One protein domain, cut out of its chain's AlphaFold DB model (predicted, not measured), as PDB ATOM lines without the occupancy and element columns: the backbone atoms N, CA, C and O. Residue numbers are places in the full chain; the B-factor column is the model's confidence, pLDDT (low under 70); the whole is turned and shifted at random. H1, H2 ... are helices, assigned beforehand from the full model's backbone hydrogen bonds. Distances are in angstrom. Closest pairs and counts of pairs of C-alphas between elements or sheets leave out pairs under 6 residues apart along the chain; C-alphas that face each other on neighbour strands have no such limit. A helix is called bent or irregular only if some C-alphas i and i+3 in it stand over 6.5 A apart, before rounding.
ATOM      1  N   SER A  11     -38.927   1.937  20.179       61.62
ATOM      2  CA  SER A  11     -38.661   3.291  20.680       61.62
ATOM      3  C   SER A  11     -37.285   3.473  21.326       61.62
ATOM      4  O   SER A  11     -36.709   4.544  21.183       61.62
ATOM      5  N   GLU A  12     -36.745   2.465  22.015       59.62
ATOM      6  CA  GLU A  12     -35.413   2.553  22.637       59.62
ATOM      7  C   GLU A  12     -34.306   2.418  21.584       59.62
ATOM      8  O   GLU A  12     -33.340   3.173  21.608       59.62
ATOM      9  N   LEU A  13     -34.486   1.524  20.605       61.34
ATOM     10  CA  LEU A  13     -33.583   1.385  19.455       61.34
ATOM     11  C   LEU A  13     -33.548   2.655  18.592       61.34
ATOM     12  O   LEU A  13     -32.468   3.106  18.219       61.34
ATOM     13  N   ASN A  14     -34.709   3.263  18.334       68.94
ATOM     14  CA  ASN A  14     -34.797   4.517  17.586       68.94
ATOM     15  C   ASN A  14     -34.129   5.678  18.343       68.94
ATOM     16  O   ASN A  14     -33.424   6.469  17.729       68.94
ATOM     17  N   ALA A  15     -34.279   5.750  19.672       71.88
ATOM     18  CA  ALA A  15     -33.631   6.783  20.483       71.88
ATOM     19  C   ALA A  15     -32.096   6.669  20.469       71.88
ATOM     20  O   ALA A  15     -31.405   7.679  20.356       71.88
ATOM     21  N   VAL A  16     -31.557   5.446  20.539       76.00
ATOM     22  CA  VAL A  16     -30.106   5.204  20.448       76.00
ATOM     23  C   VAL A  16     -29.573   5.575  19.063       76.00
ATOM     24  O   VAL A  16     -28.531   6.218  18.956       76.00
ATOM     25  N   GLN A  17     -30.301   5.221  18.003       78.88
ATOM     26  CA  GLN A  17     -29.907   5.521  16.627       78.88
ATOM     27  C   GLN A  17     -29.966   7.029  16.319       78.88
ATOM     28  O   GLN A  17     -29.082   7.560  15.640       78.88
ATOM     29  N   ASP A  18     -30.955   7.736  16.870       78.44
ATOM     30  CA  ASP A  18     -31.056   9.196  16.796       78.44
ATOM     31  C   ASP A  18     -29.906   9.885  17.549       78.44
ATOM     32  O   ASP A  18     -29.339  10.868  17.056       78.44
ATOM     33  N   ASP A  19     -29.513   9.364  18.713       82.06
ATOM     34  CA  ASP A  19     -28.371   9.878  19.474       82.06
ATOM     35  C   ASP A  19     -27.036   9.645  18.747       82.06
ATOM     36  O   ASP A  19     -26.200  10.553  18.703       82.06
ATOM     37  N   GLU A  20     -26.833   8.480  18.124       83.44
ATOM     38  CA  GLU A  20     -25.653   8.201  17.290       83.44
ATOM     39  C   GLU A  20     -25.575   9.147  16.086       83.44
ATOM     40  O   GLU A  20     -24.539   9.779  15.849       83.44
ATOM     41  N   LEU A  21     -26.687   9.317  15.364       81.44
ATOM     42  CA  LEU A  21     -26.772  10.240  14.234       81.44
ATOM     43  C   LEU A  21     -26.484  11.681  14.673       81.44
ATOM     44  O   LEU A  21     -25.745  12.412  14.007       81.44
ATOM     45  N   ARG A  22     -27.022  12.097  15.823       81.81
ATOM     46  CA  ARG A  22     -26.773  13.420  16.403       81.81
ATOM     47  C   ARG A  22     -25.303  13.614  16.760       81.81
ATOM     48  O   ARG A  22     -24.764  14.699  16.531       81.81
ATOM     49  N   GLN A  23     -24.641  12.594  17.304       81.88
ATOM     50  CA  GLN A  23     -23.210  12.645  17.597       81.88
ATOM     51  C   GLN A  23     -22.366  12.754  16.323       81.88
ATOM     52  O   GLN A  23     -21.439  13.564  16.291       81.88
ATOM     53  N   GLU A  24     -22.692  12.006  15.267       78.06
ATOM     54  CA  GLU A  24     -22.006  12.116  13.973       78.06
ATOM     55  C   GLU A  24     -22.204  13.490  13.326       78.06
ATOM     56  O   GLU A  24     -21.236  14.136  12.916       78.06
ATOM     57  N   LEU A  25     -23.428  14.023  13.345       79.38
ATOM     58  CA  LEU A  25     -23.697  15.387  12.887       79.38
ATOM     59  C   LEU A  25     -22.900  16.421  13.691       79.38
ATOM     60  O   LEU A  25     -22.322  17.346  13.121       79.38
ATOM     61  N   LEU A  26     -22.806  16.265  15.014       80.44
ATOM     62  CA  LEU A  26     -21.992  17.148  15.852       80.44
ATOM     63  C   LEU A  26     -20.506  17.077  15.490       80.44
ATOM     64  O   LEU A  26     -19.851  18.121  15.441       80.44
ATOM     65  N   LYS A  27     -19.963  15.885  15.218       80.38
ATOM     66  CA  LYS A  27     -18.583  15.732  14.731       80.38
ATOM     67  C   LYS A  27     -18.397  16.446  13.394       80.38
ATOM     68  O   LYS A  27     -17.429  17.191  13.242       80.38
ATOM     69  N   TYR A  28     -19.338  16.280  12.466       80.38
ATOM     70  CA  TYR A  28     -19.324  16.945  11.166       80.38
ATOM     71  C   TYR A  28     -19.284  18.473  11.306       80.38
ATOM     72  O   TYR A  28     -18.365  19.120  10.796       80.38
ATOM     73  N   TYR A  29     -20.220  19.056  12.063       81.06
ATOM     74  CA  TYR A  29     -20.288  20.507  12.255       81.06
ATOM     75  C   TYR A  29     -19.053  21.062  12.969       81.06
ATOM     76  O   TYR A  29     -18.554  22.121  12.589       81.06
ATOM     77  N   ARG A  30     -18.516  20.342  13.965       82.81
ATOM     78  CA  ARG A  30     -17.271  20.723  14.653       82.81
ATOM     79  C   ARG A  30     -16.092  20.775  13.687       82.81
ATOM     80  O   ARG A  30     -15.388  21.781  13.646       82.81
ATOM     81  N   SER A  31     -15.899  19.722  12.898       82.38
ATOM     82  CA  SER A  31     -14.817  19.651  11.914       82.38
ATOM     83  C   SER A  31     -14.955  20.747  10.857       82.38
ATOM     84  O   SER A  31     -13.983  21.435  10.558       82.38
ATOM     85  N   SER A  32     -16.168  20.970  10.350       82.81
ATOM     86  CA  SER A  32     -16.451  22.021   9.369       82.81
ATOM     87  C   SER A  32     -16.136  23.421   9.911       82.81
ATOM     88  O   SER A  32     -15.454  24.206   9.248       82.81
ATOM     89  N   LEU A  33     -16.547  23.714  11.151       85.38
ATOM     90  CA  LEU A  33     -16.265  24.984  11.820       85.38
ATOM     91  C   LEU A  33     -14.759  25.211  11.994       85.38
ATOM     92  O   LEU A  33     -14.254  26.277  11.642       85.38
ATOM     93  N   ILE A  34     -14.034  24.209  12.500       86.44
ATOM     94  CA  ILE A  34     -12.581  24.289  12.701       86.44
ATOM     95  C   ILE A  34     -11.872  24.564  11.373       86.44
ATOM     96  O   ILE A  34     -11.024  25.450  11.296       86.44
ATOM     97  N   ILE A  35     -12.251  23.856  10.309       84.56
ATOM     98  CA  ILE A  35     -11.680  24.052   8.974       84.56
ATOM     99  C   ILE A  35     -11.997  25.454   8.446       84.56
ATOM    100  O   ILE A  35     -11.115  26.114   7.898       84.56
ATOM    101  N   GLY A  36     -13.229  25.934   8.627       84.94
ATOM    102  CA  GLY A  36     -13.630  27.288   8.245       84.94
ATOM    103  C   GLY A  36     -12.800  28.371   8.941       84.94
ATOM    104  O   GLY A  36     -12.377  29.325   8.291       84.94
ATOM    105  N   LEU A  37     -12.505  28.194  10.232       88.19
ATOM    106  CA  LEU A  37     -11.641  29.099  10.997       88.19
ATOM    107  C   LEU A  37     -10.184  29.027  10.530       88.19
ATOM    108  O   LEU A  37      -9.549  30.054  10.325       88.19
ATOM    109  N   LEU A  38      -9.658  27.826  10.299       87.12
ATOM    110  CA  LEU A  38      -8.272  27.632   9.867       87.12
ATOM    111  C   LEU A  38      -7.998  28.113   8.433       87.12
ATOM    112  O   LEU A  38      -6.859  28.426   8.092       87.12
ATOM    113  N   LYS A  39      -9.032  28.218   7.592       86.44
ATOM    114  CA  LYS A  39      -8.937  28.811   6.249       86.44
ATOM    115  C   LYS A  39      -8.733  30.331   6.268       86.44
ATOM    116  O   LYS A  39      -8.345  30.885   5.240       86.44
ATOM    117  N   GLN A  40      -8.985  31.005   7.392       86.75
ATOM    118  CA  GLN A  40      -8.797  32.451   7.502       86.75
ATOM    119  C   GLN A  40      -7.312  32.828   7.378       86.75
ATOM    120  O   GLN A  40      -6.410  32.067   7.737       86.75
ATOM    121  N   SER A  41      -7.042  34.017   6.834       83.56
ATOM    122  CA  SER A  41      -5.678  34.480   6.547       83.56
ATOM    123  C   SER A  41      -4.824  34.686   7.801       83.56
ATOM    124  O   SER A  41      -3.601  34.587   7.727       83.56
ATOM    125  N   ASP A  42      -5.465  34.956   8.938       86.81
ATOM    126  CA  ASP A  42      -4.857  35.192  10.250       86.81
ATOM    127  C   ASP A  42      -4.670  33.909  11.082       86.81
ATOM    128  O   ASP A  42      -4.125  33.973  12.184       86.81
ATOM    129  N   ALA A  43      -5.087  32.743  10.573       87.25
ATOM    130  CA  ALA A  43      -4.901  31.471  11.263       87.25
ATOM    131  C   ALA A  43      -3.408  31.087  11.350       87.25
ATOM    132  O   ALA A  43      -2.698  31.208  10.343       87.25
ATOM    133  N   PRO A  44      -2.928  30.567  12.500       87.00
ATOM    134  CA  PRO A  44      -1.519  30.249  12.749       87.00
ATOM    135  C   PRO A  44      -1.125  28.901  12.124       87.00
ATOM    136  O   PRO A  44      -0.704  27.975  12.812       87.00
ATOM    137  N   ILE A  45      -1.308  28.784  10.812       85.25
ATOM    138  CA  ILE A  45      -0.929  27.622  10.008       85.25
ATOM    139  C   ILE A  45      -0.092  28.071   8.812       85.25
ATOM    140  O   ILE A  45      -0.208  29.211   8.352       85.25
ATOM    141  N   SER A  46       0.741  27.171   8.294       83.69
ATOM    142  CA  SER A  46       1.536  27.450   7.100       83.69
ATOM    143  C   SER A  46       0.641  27.662   5.869       83.69
ATOM    144  O   SER A  46      -0.500  27.190   5.799       83.69
ATOM    145  N   ILE A  47       1.169  28.375   4.871       80.81
ATOM    146  CA  ILE A  47       0.475  28.621   3.595       80.81
ATOM    147  C   ILE A  47       0.172  27.294   2.885       80.81
ATOM    148  O   ILE A  47      -0.910  27.131   2.323       80.81
ATOM    149  N   GLU A  48       1.088  26.328   2.973       78.75
ATOM    150  CA  GLU A  48       0.926  24.980   2.424       78.75
ATOM    151  C   GLU A  48      -0.219  24.233   3.115       78.75
ATOM    152  O   GLU A  48      -1.153  23.794   2.449       78.75
ATOM    153  N   SER A  49      -0.236  24.177   4.452       78.94
ATOM    154  CA  SER A  49      -1.328  23.543   5.203       78.94
ATOM    155  C   SER A  49      -2.679  24.212   4.932       78.94
ATOM    156  O   SER A  49      -3.704  23.535   4.847       78.94
ATOM    157  N   ARG A  50      -2.700  25.535   4.728       82.88
ATOM    158  CA  ARG A  50      -3.914  26.271   4.349       82.88
ATOM    159  C   ARG A  50      -4.389  25.910   2.941       82.88
ATOM    160  O   ARG A  50      -5.588  25.713   2.739       82.88
ATOM    161  N   ALA A  51      -3.473  25.778   1.980       79.00
ATOM    162  CA  ALA A  51      -3.794  25.314   0.633       79.00
ATOM    163  C   ALA A  51      -4.372  23.889   0.662       79.00
ATOM    164  O   ALA A  51      -5.371  23.620  -0.003       79.00
ATOM    165  N   LEU A  52      -3.845  23.004   1.509       77.94
ATOM    166  CA  LEU A  52      -4.357  21.640   1.674       77.94
ATOM    167  C   LEU A  52      -5.760  21.609   2.293       77.94
ATOM    168  O   LEU A  52      -6.642  20.907   1.799       77.94
ATOM    169  N   LEU A  53      -6.022  22.443   3.304       77.44
ATOM    170  CA  LEU A  53      -7.368  22.617   3.859       77.44
ATOM    171  C   LEU A  53      -8.369  23.149   2.824       77.44
ATOM    172  O   LEU A  53      -9.559  22.849   2.912       77.44
ATOM    173  N   SER A  54      -7.927  23.935   1.837       75.94
ATOM    174  CA  SER A  54      -8.804  24.405   0.752       75.94
ATOM    175  C   SER A  54      -9.306  23.268  -0.148       75.94
ATOM    176  O   SER A  54     -10.431  23.341  -0.637       75.94
ATOM    177  N   VAL A  55      -8.520  22.192  -0.275       74.12
ATOM    178  CA  VAL A  55      -8.840  20.987  -1.060       74.12
ATOM    179  C   VAL A  55      -9.648  19.971  -0.241       74.12
ATOM    180  O   VAL A  55     -10.280  19.081  -0.811       74.12
ATOM    181  N   TYR A  56      -9.683  20.120   1.087       70.00
ATOM    182  CA  TYR A  56     -10.431  19.234   1.972       70.00
ATOM    183  C   TYR A  56     -11.934  19.250   1.658       70.00
ATOM    184  O   TYR A  56     -12.595  20.293   1.713       70.00
ATOM    185  N   LYS A  57     -12.473  18.060   1.386       65.06
ATOM    186  CA  LYS A  57     -13.903  17.777   1.251       65.06
ATOM    187  C   LYS A  57     -14.291  16.742   2.303       65.06
ATOM    188  O   LYS A  57     -13.553  15.787   2.518       65.06
ATOM    189  N   HIS A  58     -15.437  16.948   2.953       58.09
ATOM    190  CA  HIS A  58     -15.959  16.015   3.959       58.09
ATOM    191  C   HIS A  58     -16.370  14.669   3.353       58.09
ATOM    192  O   HIS A  58     -16.251  13.651   4.024       58.09
ATOM    193  N   GLU A  59     -16.791  14.665   2.085       51.91
ATOM    194  CA  GLU A  59     -17.038  13.454   1.308       51.91
ATOM    195  C   GLU A  59     -16.411  13.573  -0.083       51.91
ATOM    196  O   GLU A  59     -16.520  14.608  -0.751       51.91
ATOM    197  N   GLY A  60     -15.726  12.508  -0.494       55.75
ATOM    198  CA  GLY A  60     -15.060  12.383  -1.784       55.75
ATOM    199  C   GLY A  60     -13.690  11.719  -1.667       55.75
ATOM    200  O   GLY A  60     -12.940  11.961  -0.718       55.75
ATOM    201  N   GLU A  61     -13.353  10.887  -2.650       54.50
ATOM    202  CA  GLU A  61     -11.976  10.446  -2.854       54.50
ATOM    203  C   GLU A  61     -11.098  11.681  -3.093       54.50
ATOM    204  O   GLU A  61     -11.454  12.574  -3.873       54.50
ATOM    205  N   LEU A  62      -9.969  11.773  -2.381       57.22
ATOM    206  CA  LEU A  62      -8.975  12.777  -2.736       57.22
ATOM    207  C   LEU A  62      -8.432  12.432  -4.130       57.22
ATOM    208  O   LEU A  62      -8.368  11.254  -4.481       57.22
ATOM    209  N   PRO A  63      -8.013  13.434  -4.923       61.03
ATOM    210  CA  PRO A  63      -7.259  13.175  -6.142       61.03
ATOM    211  C   PRO A  63      -6.112  12.194  -5.855       61.03
ATOM    212  O   PRO A  63      -5.377  12.377  -4.880       61.03
ATOM    213  N   LEU A  64      -5.994  11.152  -6.686       57.47
ATOM    214  CA  LEU A  64      -4.984  10.094  -6.565       57.47
ATOM    215  C   LEU A  64      -3.593  10.694  -6.297       57.47
ATOM    216  O   LEU A  64      -3.143  11.569  -7.036       57.47
ATOM    217  N   GLY A  65      -2.920  10.217  -5.244       58.31
ATOM    218  CA  GLY A  65      -1.588  10.694  -4.848       58.31
ATOM    219  C   GLY A  65      -1.567  11.794  -3.781       58.31
ATOM    220  O   GLY A  65      -0.508  12.353  -3.532       58.31
ATOM    221  N   LEU A  66      -2.694  12.112  -3.133       59.03
ATOM    222  CA  LEU A  66      -2.748  13.027  -1.976       59.03
ATOM    223  C   LEU A  66      -3.085  12.308  -0.655       59.03
ATOM    224  O   LEU A  66      -3.333  12.954   0.363       59.03
ATOM    225  N   ASP A  67      -3.067  10.974  -0.637       56.94
ATOM    226  CA  ASP A  67      -3.439  10.168   0.535       56.94
ATOM    227  C   ASP A  67      -2.502  10.386   1.730       56.94
ATOM    228  O   ASP A  67      -2.946  10.424   2.878       56.94
ATOM    229  N   HIS A  68      -1.218  10.642   1.461       55.53
ATOM    230  CA  HIS A  68      -0.213  10.996   2.469       55.53
ATOM    231  C   HIS A  68      -0.472  12.350   3.152       55.53
ATOM    232  O   HIS A  68       0.136  12.644   4.172       55.53
ATOM    233  N   ILE A  69      -1.381  13.175   2.621       58.62
ATOM    234  CA  ILE A  69      -1.713  14.493   3.180       58.62
ATOM    235  C   ILE A  69      -2.789  14.404   4.271       58.62
ATOM    236  O   ILE A  69      -2.967  15.339   5.051       58.62
ATOM    237  N   ARG A  70      -3.498  13.272   4.382       58.28
ATOM    238  CA  ARG A  70      -4.519  13.084   5.430       58.28
ATOM    239  C   ARG A  70      -3.940  13.191   6.844       58.28
ATOM    240  O   ARG A  70      -4.657  13.602   7.752       58.28
ATOM    241  N   ASN A  71      -2.654  12.880   7.004       59.72
ATOM    242  CA  ASN A  71      -1.941  12.959   8.271       59.72
ATOM    243  C   ASN A  71      -0.892  14.072   8.197       59.72
ATOM    244  O   ASN A  71       0.226  13.859   7.740       59.72
ATOM    245  N   VAL A  72      -1.275  15.274   8.629       65.25
ATOM    246  CA  VAL A  72      -0.329  16.372   8.844       65.25
ATOM    247  C   VAL A  72       0.264  16.212  10.240       65.25
ATOM    248  O   VAL A  72      -0.467  16.267  11.234       65.25
ATOM    249  N   ASP A  73       1.578  16.031  10.321       68.06
ATOM    250  CA  ASP A  73       2.298  16.030  11.591       68.06
ATOM    251  C   ASP A  73       2.369  17.460  12.135       68.06
ATOM    252  O   ASP A  73       3.194  18.272  11.727       68.06
ATOM    253  N   ILE A  74       1.451  17.781  13.048       76.06
ATOM    254  CA  ILE A  74       1.382  19.085  13.714       76.06
ATOM    255  C   ILE A  74       2.237  19.034  14.980       76.06
ATOM    256  O   ILE A  74       1.964  18.236  15.889       76.06
ATOM    257  N   SER A  75       3.224  19.927  15.083       84.00
ATOM    258  CA  SER A  75       4.051  20.078  16.282       84.00
ATOM    259  C   SER A  75       3.200  20.444  17.501       84.00
ATOM    260  O   SER A  75       2.165  21.104  17.402       84.00
ATOM    261  N   TYR A  76       3.655  20.076  18.701       84.75
ATOM    262  CA  TYR A  76       2.981  20.443  19.951       84.75
ATOM    263  C   TYR A  76       2.725  21.957  20.065       84.75
ATOM    264  O   TYR A  76       1.655  22.385  20.500       84.75
ATOM    265  N   HIS A  77       3.686  22.774  19.629       85.75
ATOM    266  CA  HIS A  77       3.587  24.234  19.707       85.75
ATOM    267  C   HIS A  77       2.552  24.785  18.720       85.75
ATOM    268  O   HIS A  77       1.763  25.659  19.076       85.75
ATOM    269  N   GLU A  78       2.501  24.224  17.512       83.88
ATOM    270  CA  GLU A  78       1.506  24.568  16.494       83.88
ATOM    271  C   GLU A  78       0.106  24.157  16.946       83.88
ATOM    272  O   GLU A  78      -0.828  24.947  16.863       83.88
ATOM    273  N   ARG A  79      -0.036  22.965  17.536       85.38
ATOM    274  CA  ARG A  79      -1.301  22.493  18.112       85.38
ATOM    275  C   ARG A  79      -1.815  23.439  19.197       85.38
ATOM    276  O   ARG A  79      -3.005  23.742  19.231       85.38
ATOM    277  N   MET A  80      -0.930  23.929  20.065       88.75
ATOM    278  CA  MET A  80      -1.282  24.910  21.095       88.75
ATOM    279  C   MET A  80      -1.654  26.275  20.510       88.75
ATOM    280  O   MET A  80      -2.628  26.880  20.960       88.75
ATOM    281  N   ALA A  81      -0.922  26.755  19.503       89.06
ATOM    282  CA  ALA A  81      -1.220  28.018  18.830       89.06
ATOM    283  C   ALA A  81      -2.570  27.968  18.099       89.06
ATOM    284  O   ALA A  81      -3.398  28.862  18.269       89.06
ATOM    285  N   ILE A  82      -2.822  26.887  17.356       89.38
ATOM    286  CA  ILE A  82      -4.097  26.613  16.686       89.38
ATOM    287  C   ILE A  82      -5.232  26.524  17.709       89.38
ATOM    288  O   ILE A  82      -6.264  27.163  17.520       89.38
ATOM    289  N   GLY A  83      -5.035  25.789  18.809       88.50
ATOM    290  CA  GLY A  83      -6.032  25.657  19.874       88.50
ATOM    291  C   GLY A  83      -6.441  27.011  20.457       88.50
ATOM    292  O   GLY A  83      -7.625  27.339  20.466       88.50
ATOM    293  N   LYS A  84      -5.459  27.839  20.843       92.00
ATOM    294  CA  LYS A  84      -5.708  29.196  21.356       92.00
ATOM    295  C   LYS A  84      -6.393  30.098  20.330       92.00
ATOM    296  O   LYS A  84      -7.273  30.876  20.690       92.00
ATOM    297  N   TYR A  85      -5.996  30.011  19.061       93.44
ATOM    298  CA  TYR A  85      -6.609  30.792  17.988       93.44
ATOM    299  C   TYR A  85      -8.083  30.416  17.791       93.44
ATOM    300  O   TYR A  85      -8.941  31.298  17.775       93.44
ATOM    301  N   ILE A  86      -8.386  29.117  17.699       91.19
ATOM    302  CA  ILE A  86      -9.756  28.614  17.543       91.19
ATOM    303  C   ILE A  86     -10.611  29.028  18.742       91.19
ATOM    304  O   ILE A  86     -11.702  29.561  18.554       91.19
ATOM    305  N   GLU A  87     -10.114  28.836  19.965       91.31
ATOM    306  CA  GLU A  87     -10.814  29.229  21.189       91.31
ATOM    307  C   GLU A  87     -11.131  30.729  21.202       91.31
ATOM    308  O   GLU A  87     -12.274  31.124  21.444       91.31
ATOM    309  N   SER A  88     -10.145  31.567  20.871       93.31
ATOM    310  CA  SER A  88     -10.312  33.019  20.800       93.31
ATOM    311  C   SER A  88     -11.365  33.421  19.763       93.31
ATOM    312  O   SER A  88     -12.284  34.177  20.083       93.31
ATOM    313  N   LYS A  89     -11.300  32.864  18.544       92.75
ATOM    314  CA  LYS A  89     -12.259  33.160  17.468       92.75
ATOM    315  C   LYS A  89     -13.672  32.694  17.788       92.75
ATOM    316  O   LYS A  89     -14.619  33.439  17.549       92.75
ATOM    317  N   ILE A  90     -13.832  31.493  18.346       90.56
ATOM    318  CA  ILE A  90     -15.143  30.998  18.789       90.56
ATOM    319  C   ILE A  90     -15.693  31.924  19.875       90.56
ATOM    320  O   ILE A  90     -16.838  32.359  19.791       90.56
ATOM    321  N   THR A  91     -14.868  32.284  20.858       91.06
ATOM    322  CA  THR A  91     -15.270  33.190  21.938       91.06
ATOM    323  C   THR A  91     -15.689  34.552  21.392       91.06
ATOM    324  O   THR A  91     -16.699  35.099  21.826       91.06
ATOM    325  N   GLU A  92     -14.956  35.099  20.424       92.25
ATOM    326  CA  GLU A  92     -15.272  36.365  19.762       92.25
ATOM    327  C   GLU A  92     -16.603  36.304  18.998       92.25
ATOM    328  O   GLU A  92     -17.449  37.182  19.175       92.25
ATOM    329  N   GLN A  93     -16.829  35.244  18.215       90.38
ATOM    330  CA  GLN A  93     -18.069  35.050  17.454       90.38
ATOM    331  C   GLN A  93     -19.288  34.818  18.355       90.38
ATOM    332  O   GLN A  93     -20.386  35.273  18.038       90.38
ATOM    333  N   VAL A  94     -19.106  34.127  19.481       88.62
ATOM    334  CA  VAL A  94     -20.187  33.768  20.412       88.62
ATOM    335  C   VAL A  94     -20.491  34.902  21.405       88.62
ATOM    336  O   VAL A  94     -21.634  35.043  21.849       88.62
ATOM    337  N   ARG A  95     -19.521  35.778  21.699       90.19
ATOM    338  CA  ARG A  95     -19.661  36.941  22.597       90.19
ATOM    339  C   ARG A  95     -20.921  37.786  22.365       90.19
ATOM    340  O   ARG A  95     -21.622  38.020  23.346       90.19
ATOM    341  N   PRO A  96     -21.272  38.243  21.146       90.88
ATOM    342  CA  PRO A  96     -22.474  39.058  20.949       90.88
ATOM    343  C   PRO A  96     -23.764  38.318  21.327       90.88
ATOM    344  O   PRO A  96     -24.695  38.935  21.842       90.88
ATOM    345  N   PHE A  97     -23.819  37.000  21.120       87.25
ATOM    346  CA  PHE A  97     -24.971  36.181  21.499       87.25
ATOM    347  C   PHE A  97     -25.055  35.995  23.013       87.25
ATOM    348  O   PHE A  97     -26.135  36.121  23.583       87.25
ATOM    349  N   VAL A  98     -23.914  35.777  23.668       84.69
ATOM    350  CA  VAL A  98     -23.803  35.685  25.130       84.69
ATOM    351  C   VAL A  98     -24.214  36.999  25.790       84.69
ATOM    352  O   VAL A  98     -25.031  36.999  26.705       84.69
ATOM    353  N   GLU A  99     -23.718  38.134  25.297       86.06
ATOM    354  CA  GLU A  99     -24.091  39.458  25.807       86.06
ATOM    355  C   GLU A  99     -25.571  39.773  25.563       86.06
ATOM    356  O   GLU A  99     -26.240  40.344  26.425       86.06
ATOM    357  N   LYS A 100     -26.125  39.349  24.421       85.19
ATOM    358  CA  LYS A 100     -27.562  39.447  24.162       85.19
ATOM    359  C   LYS A 100     -28.363  38.584  25.142       85.19
ATOM    360  O   LYS A 100     -29.335  39.082  25.696       85.19
ATOM    361  N   ALA A 101     -27.947  37.345  25.401       80.56
ATOM    362  CA  ALA A 101     -28.604  36.443  26.348       80.56
ATOM    363  C   ALA A 101     -28.554  36.974  27.791       80.56
ATOM    364  O   ALA A 101     -29.573  36.973  28.477       80.56
ATOM    365  N   LYS A 102     -27.419  37.542  28.227       81.94
ATOM    366  CA  LYS A 102     -27.282  38.166  29.556       81.94
ATOM    367  C   LYS A 102     -28.320  39.254  29.810       81.94
ATOM    368  O   LYS A 102     -28.799  39.375  30.933       81.94
ATOM    369  N   ARG A 103     -28.696  40.027  28.783       81.25
ATOM    370  CA  ARG A 103     -29.737  41.066  28.903       81.25
ATOM    371  C   ARG A 103     -31.119  40.490  29.208       81.25
ATOM    372  O   ARG A 103     -31.912  41.172  29.842       81.25
ATOM    373  N   TYR A 104     -31.401  39.265  28.767       77.44
ATOM    374  CA  TYR A 104     -32.675  38.594  29.030       77.44
ATOM    375  C   TYR A 104     -32.684  37.841  30.368       77.44
ATOM    376  O   TYR A 104     -33.741  37.724  30.972       77.44
ATOM    377  N   CYS A 105     -31.522  37.396  30.858       71.62
ATOM    378  CA  CYS A 105     -31.386  36.633  32.108       71.62
ATOM    379  C   CYS A 105     -30.870  37.477  33.295       71.62
ATOM    380  O   CYS A 105     -30.199  36.962  34.185       71.62
ATOM    381  N   GLY A 106     -31.081  38.800  33.289       74.00
ATOM    382  CA  GLY A 106     -30.679  39.672  34.407       74.00
ATOM    383  C   GLY A 106     -29.174  39.667  34.731       74.00
ATOM    384  O   GLY A 106     -28.782  40.015  35.841       74.00
ATOM    385  N   GLY A 107     -28.327  39.268  33.778       67.44
ATOM    386  CA  GLY A 107     -26.879  39.145  33.946       67.44
ATOM    387  C   GLY A 107     -26.375  37.768  34.394       67.44
ATOM    388  O   GLY A 107     -25.171  37.541  34.273       67.44
ATOM    389  N   ASN A 108     -27.244  36.840  34.826       70.75
ATOM    390  CA  ASN A 108     -26.839  35.483  35.204       70.75
ATOM    391  C   ASN A 108     -27.280  34.443  34.159       70.75
ATOM    392  O   ASN A 108     -28.462  34.168  33.991       70.75
ATOM    393  N   LEU A 109     -26.320  33.845  33.451       70.44
ATOM    394  CA  LEU A 109     -26.585  32.789  32.464       70.44
ATOM    395  C   LEU A 109     -26.668  31.390  33.090       70.44
ATOM    396  O   LEU A 109     -26.998  30.440  32.385       70.44
ATOM    397  N   GLU A 110     -26.378  31.245  34.386       70.62
ATOM    398  CA  GLU A 110     -26.445  29.958  35.090       70.62
ATOM    399  C   GLU A 110     -27.857  29.363  35.051       70.62
ATOM    400  O   GLU A 110     -28.010  28.146  34.965       70.62
ATOM    401  N   GLU A 111     -28.891  30.206  34.993       64.62
ATOM    402  CA  GLU A 111     -30.287  29.779  34.844       64.62
ATOM    403  C   GLU A 111     -30.551  29.038  33.522       64.62
ATOM    404  O   GLU A 111     -31.413  28.168  33.475       64.62
ATOM    405  N   LEU A 112     -29.780  29.298  32.458       64.81
ATOM    406  CA  LEU A 112     -29.894  28.559  31.189       64.81
ATOM    407  C   LEU A 112     -29.261  27.165  31.257       64.81
ATOM    408  O   LEU A 112     -29.578  26.301  30.442       64.81
ATOM    409  N   SER A 113     -28.341  26.959  32.203       66.31
ATOM    410  CA  SER A 113     -27.741  25.652  32.484       66.31
ATOM    411  C   SER A 113     -28.541  24.838  33.501       66.31
ATOM    412  O   SER A 113     -28.238  23.663  33.722       66.31
ATOM    413  N   ALA A 114     -29.561  25.447  34.114       65.62
ATOM    414  CA  ALA A 114     -30.427  24.780  35.064       65.62
ATOM    415  C   ALA A 114     -31.197  23.653  34.367       65.62
ATOM    416  O   ALA A 114     -31.841  23.843  33.334       65.62
TER     417      ALA A 114
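Overview. This is residues 11 to 114 of the 215 residues of a protein of Anopheles gambiae (UniProt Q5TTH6). The model looks like a loose T: the last turns of the long helix H1 meet the bent helix H3 partway along it, and residues 11 to 27 of H1 stick out. Short H2 lies near the last turns of H1, the long unnamed loop of residues 56 to 75 reaches out to one extreme of the longest axis, and at the opposite extreme a tight link after H3b leads into tiny H4. The printed part has 104 residues with four named helices, H1 to H4 in order, and no named strand; it is all helix. It is loose, with a radius of gyration of the C-alphas of 18.5 A, and flat, spanning 55 by 43 by 22 A.

Arrangement. Start with H1, residues 11 to 38, whose residues 35 to 38 alone only just touch H2, residues 47 to 55, with 3 pairs of C-alphas within 8 A. Their closest C-alphas, of Ile 35 and Leu 53, are 6.8 A apart; the two make a helical hairpin, at a steep tilt of 40 degrees, opposite ways. H3, residues 76 to 104, was assigned as one helix by its hydrogen bonds but is bent: C-alphas 93 and 96 are 6.9 A apart, and its arms H3a, residues 76 to 93, and H3b, residues 96 to 104, stand at a steep tilt of 46 degrees. Residues 34 to 38 of H1 touch residues 86 to 89 of H3a, about perpendicular at 78 degrees, with closest C-alphas Leu 37 and Ile 86 at 6.8 A. H2 and H3a are apart, and H4, residues 110 to 113, touches no helix. Every O i to N i+4 pair is within hydrogen-bond range in H1, H2 and H3a, and 4 of 5 in H3b; H4 is too short for such a pair.

Along the chain. Find C-alpha 11 at (-38.661, 3.291, 20.680); from there H1 runs 40.4 A to C-alpha 38. H2 spans 12.9 A. Find C-alpha 76 at (2.981, 20.443, 19.951), where H3a begins its 25.7 A; H3b spans 13.0 A. H4 spans 5.2 A and ends at C-alpha 113, (-27.741, 25.652, 32.484).

Size, cuts and confidence. The two C-alphas farthest apart, of Gly 65 and Gly 106, are 56.8 A apart. The printed part has no cut. The link from H2 to H3 is long, with 20 residues; H1 to H2 is short and H3 to H4 tight. Mean pLDDT of the printed part is 77.6; residues 11 to 14, 57 to 73, 107 and 111 to 114 are under 70.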